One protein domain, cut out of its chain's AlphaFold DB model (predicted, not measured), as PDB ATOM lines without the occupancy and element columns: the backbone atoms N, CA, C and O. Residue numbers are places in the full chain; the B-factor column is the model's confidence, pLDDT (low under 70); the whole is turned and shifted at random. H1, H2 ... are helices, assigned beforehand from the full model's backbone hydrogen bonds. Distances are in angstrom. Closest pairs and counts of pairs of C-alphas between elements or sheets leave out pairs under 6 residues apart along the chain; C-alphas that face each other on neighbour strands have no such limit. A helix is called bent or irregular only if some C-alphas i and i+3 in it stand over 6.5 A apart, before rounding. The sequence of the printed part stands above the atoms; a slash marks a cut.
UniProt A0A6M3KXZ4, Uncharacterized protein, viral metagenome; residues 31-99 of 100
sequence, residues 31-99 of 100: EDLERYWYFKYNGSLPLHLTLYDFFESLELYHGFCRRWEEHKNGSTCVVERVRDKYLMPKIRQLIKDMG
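This is residues 31 to 99 of the 100 residues of an uncharacterized protein of viral metagenome (UniProt A0A6M3KXZ4). Long helix H2 makes a rod's length; bent H3 folds back along it and short H1 packs on it. The printed part has 69 residues with three named helices, H1, H2, H3, all helix. Only just compact, close to loose, it has a radius of gyration of the C-alphas of 13.0 A and spans 41 by 19 by 17 A.

H1, residues 31 to 36, and H2, residues 47 to 73, form a hairpin; the closest C-alphas, of Tyr 36 and Tyr 61, are 6.0 A apart. H3, residues 78 to 97, assigned as one helix by its hydrogen bonds, is bent: C-alphas 85 and 88 are 6.6 A apart. Arm H3a, residues 78 to 85, touches H2, closest at the C-alphas of Arg 66 and Val 82, 6.1 A. Every O i to N i+4 pair is within hydrogen-bond range in H2, H3a and H3b, residues 88 to 97; H1 has 0 of 2, but 2 of 3 O i to N i+3 pairs.

H2 is 36.3 A long. C-alpha 31 is at (383.644, 261.760, 213.044), C-alpha 97 at (366.114, 275.054, 209.521).

The printed part has no cut; no printed residue is under 70.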
ATOM      1  N   GLU A  31     383.789 260.396 213.546       94.12
ATOM      2  CA  GLU A  31     383.644 261.760 213.044       94.12
ATOM      3  C   GLU A  31     383.566 261.807 211.512       94.12
ATOM      4  O   GLU A  31     382.995 262.737 210.938       94.12
ATOM      5  N   ASP A  32     384.105 260.790 210.839       95.44
ATOM      6  CA  ASP A  32     384.075 260.679 209.386       95.44
ATOM      7  C   ASP A  32     382.713 260.229 208.854       95.44
ATOM      8  O   ASP A  32     382.439 260.427 207.667       95.44
ATOM      9  N   LEU A  33     381.835 259.680 209.705       95.44
ATOM     10  CA  LEU A  33     380.500 259.250 209.284       95.44
ATOM     11  C   LEU A  33     379.700 260.405 208.685       95.44
ATOM     12  O   LEU A  33     378.975 260.204 207.714       95.44
ATOM     13  N   GLU A  34     379.899 261.626 209.182       95.81
ATOM     14  CA  GLU A  34     379.227 262.830 208.690       95.81
ATOM     15  C   GLU A  34     379.423 263.057 207.179       95.81
ATOM     16  O   GLU A  34     378.578 263.667 206.527       95.81
ATOM     17  N   ARG A  35     380.491 262.512 206.581       95.19
ATOM     18  CA  ARG A  35     380.733 262.573 205.129       95.19
ATOM     19  C   ARG A  35     379.646 261.870 204.311       95.19
ATOM     20  O   ARG A  35     379.473 262.201 203.141       95.19
ATOM     21  N   TYR A  36     378.926 260.925 204.915       95.19
ATOM     22  CA  TYR A  36     377.819 260.196 204.296       95.19
ATOM     23  C   TYR A  36     376.456 260.888 204.486       95.19
ATOM     24  O   TYR A  36     375.434 260.363 204.042       95.19
ATOM     25  N   TRP A  37     376.412 262.060 205.134       97.31
ATOM     26  CA  TRP A  37     375.210 262.883 205.246       97.31
ATOM     27  C   TRP A  37     375.118 263.868 204.072       97.31
ATOM     28  O   TRP A  37     375.830 264.871 204.011       97.31
ATOM     29  N   TYR A  38     374.225 263.582 203.123       95.31
ATOM     30  CA  TYR A  38     374.136 264.332 201.861       95.31
ATOM     31  C   TYR A  38     373.010 265.368 201.806       95.31
ATOM     32  O   TYR A  38     372.979 266.185 200.882       95.31
ATOM     33  N   PHE A  39     372.101 265.363 202.781       96.81
ATOM     34  CA  PHE A  39     370.987 266.302 202.799       96.81
ATOM     35  C   PHE A  39     371.471 267.736 202.999       96.81
ATOM     36  O   PHE A  39     372.287 268.032 203.875       96.81
ATOM     37  N   LYS A  40     370.888 268.649 202.225       94.19
ATOM     38  CA  LYS A  40     371.067 270.087 202.392       94.19
ATOM     39  C   LYS A  40     369.705 270.748 202.355       94.19
ATOM     40  O   LYS A  40     368.977 270.612 201.376       94.19
ATOM     41  N   TYR A  41     369.387 271.485 203.411       94.50
ATOM     42  CA  TYR A  41     368.143 272.232 203.460       94.50
ATOM     43  C   TYR A  41     368.114 273.309 202.370       94.50
ATOM     44  O   TYR A  41     369.070 274.069 202.198       94.50
ATOM     45  N   ASN A  42     366.994 273.385 201.651       93.25
ATOM     46  CA  ASN A  42     366.737 274.421 200.664       93.25
ATOM     47  C   ASN A  42     365.381 275.083 200.938       93.25
ATOM     48  O   ASN A  42     364.332 274.543 200.590       93.25
ATOM     49  N   GLY A  43     365.413 276.288 201.509       90.56
ATOM     50  CA  GLY A  43     364.209 277.052 201.848       90.56
ATOM     51  C   GLY A  43     363.373 277.517 200.649       90.56
ATOM     52  O   GLY A  43     362.277 278.031 200.851       90.56
ATOM     53  N   SER A  44     363.851 277.357 199.408       93.69
ATOM     54  CA  SER A  44     363.048 277.643 198.213       93.69
ATOM     55  C   SER A  44     362.166 276.471 197.777       93.69
ATOM     56  O   SER A  44     361.337 276.644 196.884       93.69
ATOM     57  N   LEU A  45     362.376 275.268 198.328       93.25
ATOM     58  CA  LEU A  45     361.603 274.084 197.963       93.25
ATOM     59  C   LEU A  45     360.298 274.002 198.767       93.25
ATOM     60  O   LEU A  45     360.270 274.324 199.956       93.25
ATOM     61  N   PRO A  46     359.205 273.523 198.147       94.44
ATOM     62  CA  PRO A  46     358.008 273.129 198.871       94.44
ATOM     63  C   PRO A  46     358.316 272.102 199.965       94.44
ATOM     64  O   PRO A  46     359.084 271.165 199.747       94.44
ATOM     65  N   LEU A  47     357.619 272.214 201.098       93.81
ATOM     66  CA  LEU A  47     357.825 271.360 202.272       93.81
ATOM     67  C   LEU A  47     357.846 269.858 201.948       93.81
ATOM     68  O   LEU A  47     358.695 269.132 202.448       93.81
ATOM     69  N   HIS A  48     356.925 269.383 201.111       95.69
ATOM     70  CA  HIS A  48     356.835 267.958 200.788       95.69
ATOM     71  C   HIS A  48     358.070 267.437 200.037       95.69
ATOM     72  O   HIS A  48     358.465 266.302 200.282       95.69
ATOM     73  N   LEU A  49     358.696 268.251 199.176       95.69
ATOM     74  CA  LEU A  49     359.941 267.879 198.492       95.69
ATOM     75  C   LEU A  49     361.119 267.894 199.466       95.69
ATOM     76  O   LEU A  49     361.892 266.947 199.499       95.69
ATOM     77  N   THR A  50     361.194 268.903 200.337       95.50
ATOM     78  CA  THR A  50     362.210 268.951 201.397       95.50
ATOM     79  C   THR A  50     362.133 267.731 202.312       95.50
ATOM     80  O   THR A  50     363.160 267.143 202.643       95.50
ATOM     81  N   LEU A  51     360.923 267.331 202.720       96.31
ATOM     82  CA  LEU A  51     360.720 266.145 203.550       96.31
ATOM     83  C   LEU A  51     361.087 264.865 202.799       96.31
ATOM     84  O   LEU A  51     361.726 263.997 203.384       96.31
ATOM     85  N   TYR A  52     360.712 264.756 201.524       96.31
ATOM     86  CA  TYR A  52     361.071 263.619 200.681       96.31
ATOM     87  C   TYR A  52     362.596 263.427 200.625       96.31
ATOM     88  O   TYR A  52     363.096 262.382 201.046       96.31
ATOM     89  N   ASP A  53     363.334 264.472 200.237       96.31
ATOM     90  CA  ASP A  53     364.799 264.447 200.136       96.31
ATOM     91  C   ASP A  53     365.466 264.177 201.495       96.31
ATOM     92  O   ASP A  53     366.483 263.477 201.592       96.31
ATOM     93  N   PHE A  54     364.890 264.728 202.570       97.62
ATOM     94  CA  PHE A  54     365.369 264.502 203.927       97.62
ATOM     95  C   PHE A  54     365.243 263.037 204.333       97.62
ATOM     96  O   PHE A  54     366.211 262.472 204.835       97.62
ATOM     97  N   PHE A  55     364.079 262.416 204.125       97.38
ATOM     98  CA  PHE A  55     363.863 261.026 204.520       97.38
ATOM     99  C   PHE A  55     364.724 260.057 203.709       97.38
ATOM    100  O   PHE A  55     365.277 259.129 204.297       97.38
ATOM    101  N   GLU A  56     364.920 260.296 202.409       97.31
ATOM    102  CA  GLU A  56     365.848 259.492 201.601       97.31
ATOM    103  C   GLU A  56     367.282 259.587 202.134       97.31
ATOM    104  O   GLU A  56     367.957 258.575 202.343       97.31
ATOM    105  N   SER A  57     367.736 260.804 202.427       97.69
ATOM    106  CA  SER A  57     369.071 261.025 202.983       97.69
ATOM    107  C   SER A  57     369.221 260.424 204.383       97.69
ATOM    108  O   SER A  57     370.282 259.893 204.716       97.69
ATOM    109  N   LEU A  58     368.172 260.494 205.209       97.75
ATOM    110  CA  LEU A  58     368.158 259.959 206.570       97.75
ATOM    111  C   LEU A  58     368.250 258.436 206.574       97.75
ATOM    112  O   LEU A  58     369.004 257.890 207.375       97.75
ATOM    113  N   GLU A  59     367.545 257.764 205.666       97.75
ATOM    114  CA  GLU A  59     367.603 256.307 205.532       97.75
ATOM    115  C   GLU A  59     368.986 255.838 205.060       97.75
ATOM    116  O   GLU A  59     369.561 254.906 205.628       97.75
ATOM    117  N   LEU A  60     369.573 256.526 204.074       96.94
ATOM    118  CA  LEU A  60     370.932 256.233 203.617       96.94
ATOM    119  C   LEU A  60     371.947 256.397 204.754       96.94
ATOM    120  O   LEU A  60     372.746 255.494 205.014       96.94
ATOM    121  N   TYR A  61     371.888 257.524 205.463       97.88
ATOM    122  CA  TYR A  61     372.790 257.816 206.572       97.88
ATOM    123  C   TYR A  61     372.624 256.826 207.732       97.88
ATOM    124  O   TYR A  61     373.612 256.310 208.253       97.88
ATOM    125  N   HIS A  62     371.380 256.474 208.072       98.00
ATOM    126  CA  HIS A  62     371.059 255.419 209.033       98.00
ATOM    127  C   HIS A  62     371.750 254.097 208.680       98.00
ATOM    128  O   HIS A  62     372.370 253.483 209.553       98.00
ATOM    129  N   GLY A  63     371.706 253.685 207.410       96.50
ATOM    130  CA  GLY A  63     372.377 252.476 206.935       96.50
ATOM    131  C   GLY A  63     373.893 252.495 207.153       96.50
ATOM    132  O   GLY A  63     374.451 251.510 207.645       96.50
ATOM    133  N   PHE A  64     374.562 253.610 206.841       96.75
ATOM    134  CA  PHE A  64     376.004 253.764 207.074       96.75
ATOM    135  C   PHE A  64     376.351 253.721 208.565       96.75
ATOM    136  O   PHE A  64     377.172 252.899 208.977       96.75
ATOM    137  N   CYS A  65     375.678 254.536 209.383       97.56
ATOM    138  CA  CYS A  65     375.913 254.594 210.825       97.56
ATOM    139  C   CYS A  65     375.669 253.244 211.500       97.56
ATOM    140  O   CYS A  65     376.455 252.829 212.346       97.56
ATOM    141  N   ARG A  66     374.604 252.531 211.115       97.31
ATOM    142  CA  ARG A  66     374.290 251.216 211.672       97.31
ATOM    143  C   ARG A  66     375.373 250.196 211.361       97.31
ATOM    144  O   ARG A  66     375.824 249.516 212.275       97.31
ATOM    145  N   ARG A  67     375.802 250.093 210.103       96.31
ATOM    146  CA  ARG A  67     376.847 249.137 209.703       96.31
ATOM    147  C   ARG A  67     378.170 249.433 210.404       96.31
ATOM    148  O   ARG A  67     378.839 248.503 210.847       96.31
ATOM    149  N   TRP A  68     378.525 250.709 210.530       97.38
ATOM    150  CA  TRP A  68     379.710 251.129 211.274       97.38
ATOM    151  C   TRP A  68     379.598 250.791 212.769       97.38
ATOM    152  O   TRP A  68     380.504 250.182 213.330       97.38
ATOM    153  N   GLU A  69     378.462 251.094 213.403       97.50
ATOM    154  CA  GLU A  69     378.211 250.786 214.817       97.50
ATOM    155  C   GLU A  69     378.221 249.284 215.102       97.50
ATOM    156  O   GLU A  69     378.808 248.850 216.092       97.50
ATOM    157  N   GLU A  70     377.594 248.480 214.242       96.88
ATOM    158  CA  GLU A  70     377.610 247.019 214.354       96.88
ATOM    159  C   GLU A  70     379.048 246.485 214.269       96.88
ATOM    160  O   GLU A  70     379.404 245.583 215.029       96.88
ATOM    161  N   HIS A  71     379.883 247.068 213.400       95.31
ATOM    162  CA  HIS A  71     381.284 246.684 213.236       95.31
ATOM    163  C   HIS A  71     382.171 247.097 214.424       95.31
ATOM    164  O   HIS A  71     382.980 246.296 214.888       95.31
ATOM    165  N   LYS A  72     382.036 248.332 214.925       95.06
ATOM    166  CA  LYS A  72     382.915 248.889 215.972       95.06
ATOM    167  C   LYS A  72     382.468 248.544 217.393       95.06
ATOM    168  O   LYS A  72     383.305 248.276 218.248       95.06
ATOM    169  N   ASN A  73     381.158 248.544 217.641       94.38
ATOM    170  CA  ASN A  73     380.564 248.494 218.983       94.38
ATOM    171  C   ASN A  73     379.629 247.289 219.191       94.38
ATOM    172  O   ASN A  73     379.077 247.111 220.279       94.38
ATOM    173  N   GLY A  74     379.438 246.455 218.165       94.12
ATOM    174  CA  GLY A  74     378.559 245.290 218.206       94.12
ATOM    175  C   GLY A  74     377.073 245.621 218.017       94.12
ATOM    176  O   GLY A  74     376.642 246.775 217.989       94.12
ATOM    177  N   SER A  75     376.260 244.572 217.883       92.06
ATOM    178  CA  SER A  75     374.856 244.671 217.453       92.06
ATOM    179  C   SER A  75     373.849 244.953 218.572       92.06
ATOM    180  O   SER A  75     372.732 245.399 218.303       92.06
ATOM    181  N   THR A  76     374.209 244.721 219.834       94.94
ATOM    182  CA  THR A  76     373.318 244.975 220.976       94.94
ATOM    183  C   THR A  76     372.987 246.461 221.068       94.94
ATOM    184  O   THR A  76     373.901 247.274 221.112       94.94
ATOM    185  N   CYS A  77     371.703 246.826 221.125       93.31
ATOM    186  CA  CYS A  77     371.213 248.214 221.207       93.31
ATOM    187  C   CYS A  77     371.702 249.149 220.081       93.31
ATOM    188  O   CYS A  77     371.790 250.366 220.268       93.31
ATOM    189  N   VAL A  78     372.080 248.598 218.921       96.00
ATOM    190  CA  VAL A  78     372.615 249.410 217.820       96.00
ATOM    191  C   VAL A  78     371.577 250.387 217.272       96.00
ATOM    192  O   VAL A  78     371.913 251.515 216.933       96.00
ATOM    193  N   VAL A  79     370.302 249.997 217.260       95.50
ATOM    194  CA  VAL A  79     369.204 250.833 216.762       95.50
ATOM    195  C   VAL A  79     369.051 252.086 217.620       95.50
ATOM    196  O   VAL A  79     368.974 253.191 217.088       95.50
ATOM    197  N   GLU A  80     369.056 251.938 218.944       97.75
ATOM    198  CA  GLU A  80     368.944 253.051 219.886       97.75
ATOM    199  C   GLU A  80     370.160 253.969 219.804       97.75
ATOM    200  O   GLU A  80     369.989 255.184 219.705       97.75
ATOM    201  N   ARG A  81     371.379 253.406 219.766       96.94
ATOM    202  CA  ARG A  81     372.598 254.209 219.595       96.94
ATOM    203  C   ARG A  81     372.548 255.002 218.300       96.94
ATOM    204  O   ARG A  81     372.781 256.206 218.327       96.94
ATOM    205  N   VAL A  82     372.197 254.357 217.187       97.69
ATOM    206  CA  VAL A  82     372.168 255.027 215.887       97.69
ATOM    207  C   VAL A  82     371.122 256.137 215.864       97.69
ATOM    208  O   VAL A  82     371.422 257.263 215.455       97.69
ATOM    209  N   ARG A  83     369.914 255.840 216.352       97.62
ATOM    210  CA  ARG A  83     368.822 256.809 216.465       97.62
ATOM    211  C   ARG A  83     369.257 258.022 217.280       97.62
ATOM    212  O   ARG A  83     369.160 259.144 216.791       97.62
ATOM    213  N   ASP A  84     369.721 257.804 218.505       97.75
ATOM    214  CA  ASP A  84     369.935 258.885 219.468       97.75
ATOM    215  C   ASP A  84     371.180 259.711 219.138       97.75
ATOM    216  O   ASP A  84     371.170 260.932 219.304       97.75
ATOM    217  N   LYS A  85     372.230 259.058 218.633       97.12
ATOM    218  CA  LYS A  85     373.531 259.680 218.391       97.12
ATOM    219  C   LYS A  85     373.657 260.323 217.016       97.12
ATOM    220  O   LYS A  85     374.224 261.406 216.920       97.12
ATOM    221  N   TYR A  86     373.118 259.696 215.969       97.75
ATOM    222  CA  TYR A  86     373.328 260.157 214.593       97.75
ATOM    223  C   TYR A  86     372.063 260.732 213.961       97.75
ATOM    224  O   TYR A  86     372.141 261.783 213.330       97.75
ATOM    225  N   LEU A  87     370.892 260.111 214.154       98.06
ATOM    226  CA  LEU A  87     369.666 260.530 213.453       98.06
ATOM    227  C   LEU A  87     368.943 261.693 214.135       98.06
ATOM    228  O   LEU A  87     368.572 262.668 213.479       98.06
ATOM    229  N   MET A  88     368.759 261.624 215.455       97.94
ATOM    230  CA  MET A  88     368.058 262.665 216.211       97.94
ATOM    231  C   MET A  88     368.679 264.059 216.038       97.94
ATOM    232  O   MET A  88     367.909 265.013 215.891       97.94
ATOM    233  N   PRO A  89     370.016 264.230 215.994       97.81
ATOM    234  CA  PRO A  89     370.614 265.518 215.655       97.81
ATOM    235  C   PRO A  89     370.188 266.058 214.283       97.81
ATOM    236  O   PRO A  89     369.915 267.252 214.183       97.81
ATOM    237  N   LYS A  90     370.060 265.209 213.251       97.88
ATOM    238  CA  LYS A  90     369.629 265.636 211.902       97.88
ATOM    239  C   LYS A  90     368.179 266.077 211.878       97.88
ATOM    240  O   LYS A  90     367.865 267.112 211.305       97.88
ATOM    241  N   ILE A  91     367.312 265.332 212.562       96.88
ATOM    242  CA  ILE A  91     365.890 265.672 212.692       96.88
ATOM    243  C   ILE A  91     365.734 267.008 213.425       96.88
ATOM    244  O   ILE A  91     365.016 267.889 212.962       96.88
ATOM    245  N   ARG A  92     366.452 267.198 214.540       97.44
ATOM    246  CA  ARG A  92     366.445 268.474 215.272       97.44
ATOM    247  C   ARG A  92     366.979 269.624 214.424       97.44
ATOM    248  O   ARG A  92     366.466 270.730 214.541       97.44
ATOM    249  N   GLN A  93     368.000 269.382 213.602       96.56
ATOM    250  CA  GLN A  93     368.536 270.404 212.707       96.56
ATOM    251  C   GLN A  93     367.522 270.792 211.629       96.56
ATOM    252  O   GLN A  93     367.280 271.979 211.456       96.56
ATOM    253  N   LEU A  94     366.857 269.823 210.992       96.06
ATOM    254  CA  LEU A  94     365.798 270.107 210.022       96.06
ATOM    255  C   LEU A  94     364.680 270.960 210.638       96.06
ATOM    256  O   LEU A  94     364.252 271.927 210.021       96.06
ATOM    257  N   ILE A  95     364.230 270.633 211.855       94.88
ATOM    258  CA  ILE A  95     363.194 271.412 212.553       94.88
ATOM    259  C   ILE A  95     363.641 272.869 212.743       94.88
ATOM    260  O   ILE A  95     362.869 273.784 212.481       94.88
ATOM    261  N   LYS A  96     364.902 273.093 213.137       95.25
ATOM    262  CA  LYS A  96     365.468 274.446 213.259       95.25
ATOM    263  C   LYS A  96     365.535 275.169 211.914       95.25
ATOM    264  O   LYS A  96     365.197 276.343 211.847       95.25
ATOM    265  N   ASP A  97     365.962 274.477 210.861       92.31
ATOM    266  CA  ASP A  97     366.114 275.054 209.521       92.31
ATOM    267  C   ASP A  97     364.759 275.405 208.885       92.31
ATOM    268  O   ASP A  97     364.641 276.387 208.148       92.31
ATOM    269  N   MET A  98     363.722 274.626 209.203       89.19
ATOM    270  CA  MET A  98     362.332 274.896 208.831       89.19
ATOM    271  C   MET A  98     361.714 276.073 209.595       89.19
ATOM    272  O   MET A  98     360.651 276.546 209.195       89.19
ATOM    273  N   GLY A  99     362.384 276.554 210.644       80.12
ATOM    274  CA  GLY A  99     361.913 277.635 211.493       80.12
ATOM    275  C   GLY A  99     360.784 277.186 212.411       80.12
ATOM    276  O   GLY A  99     359.615 277.420 212.113       80.12
TER     277      GLY A  99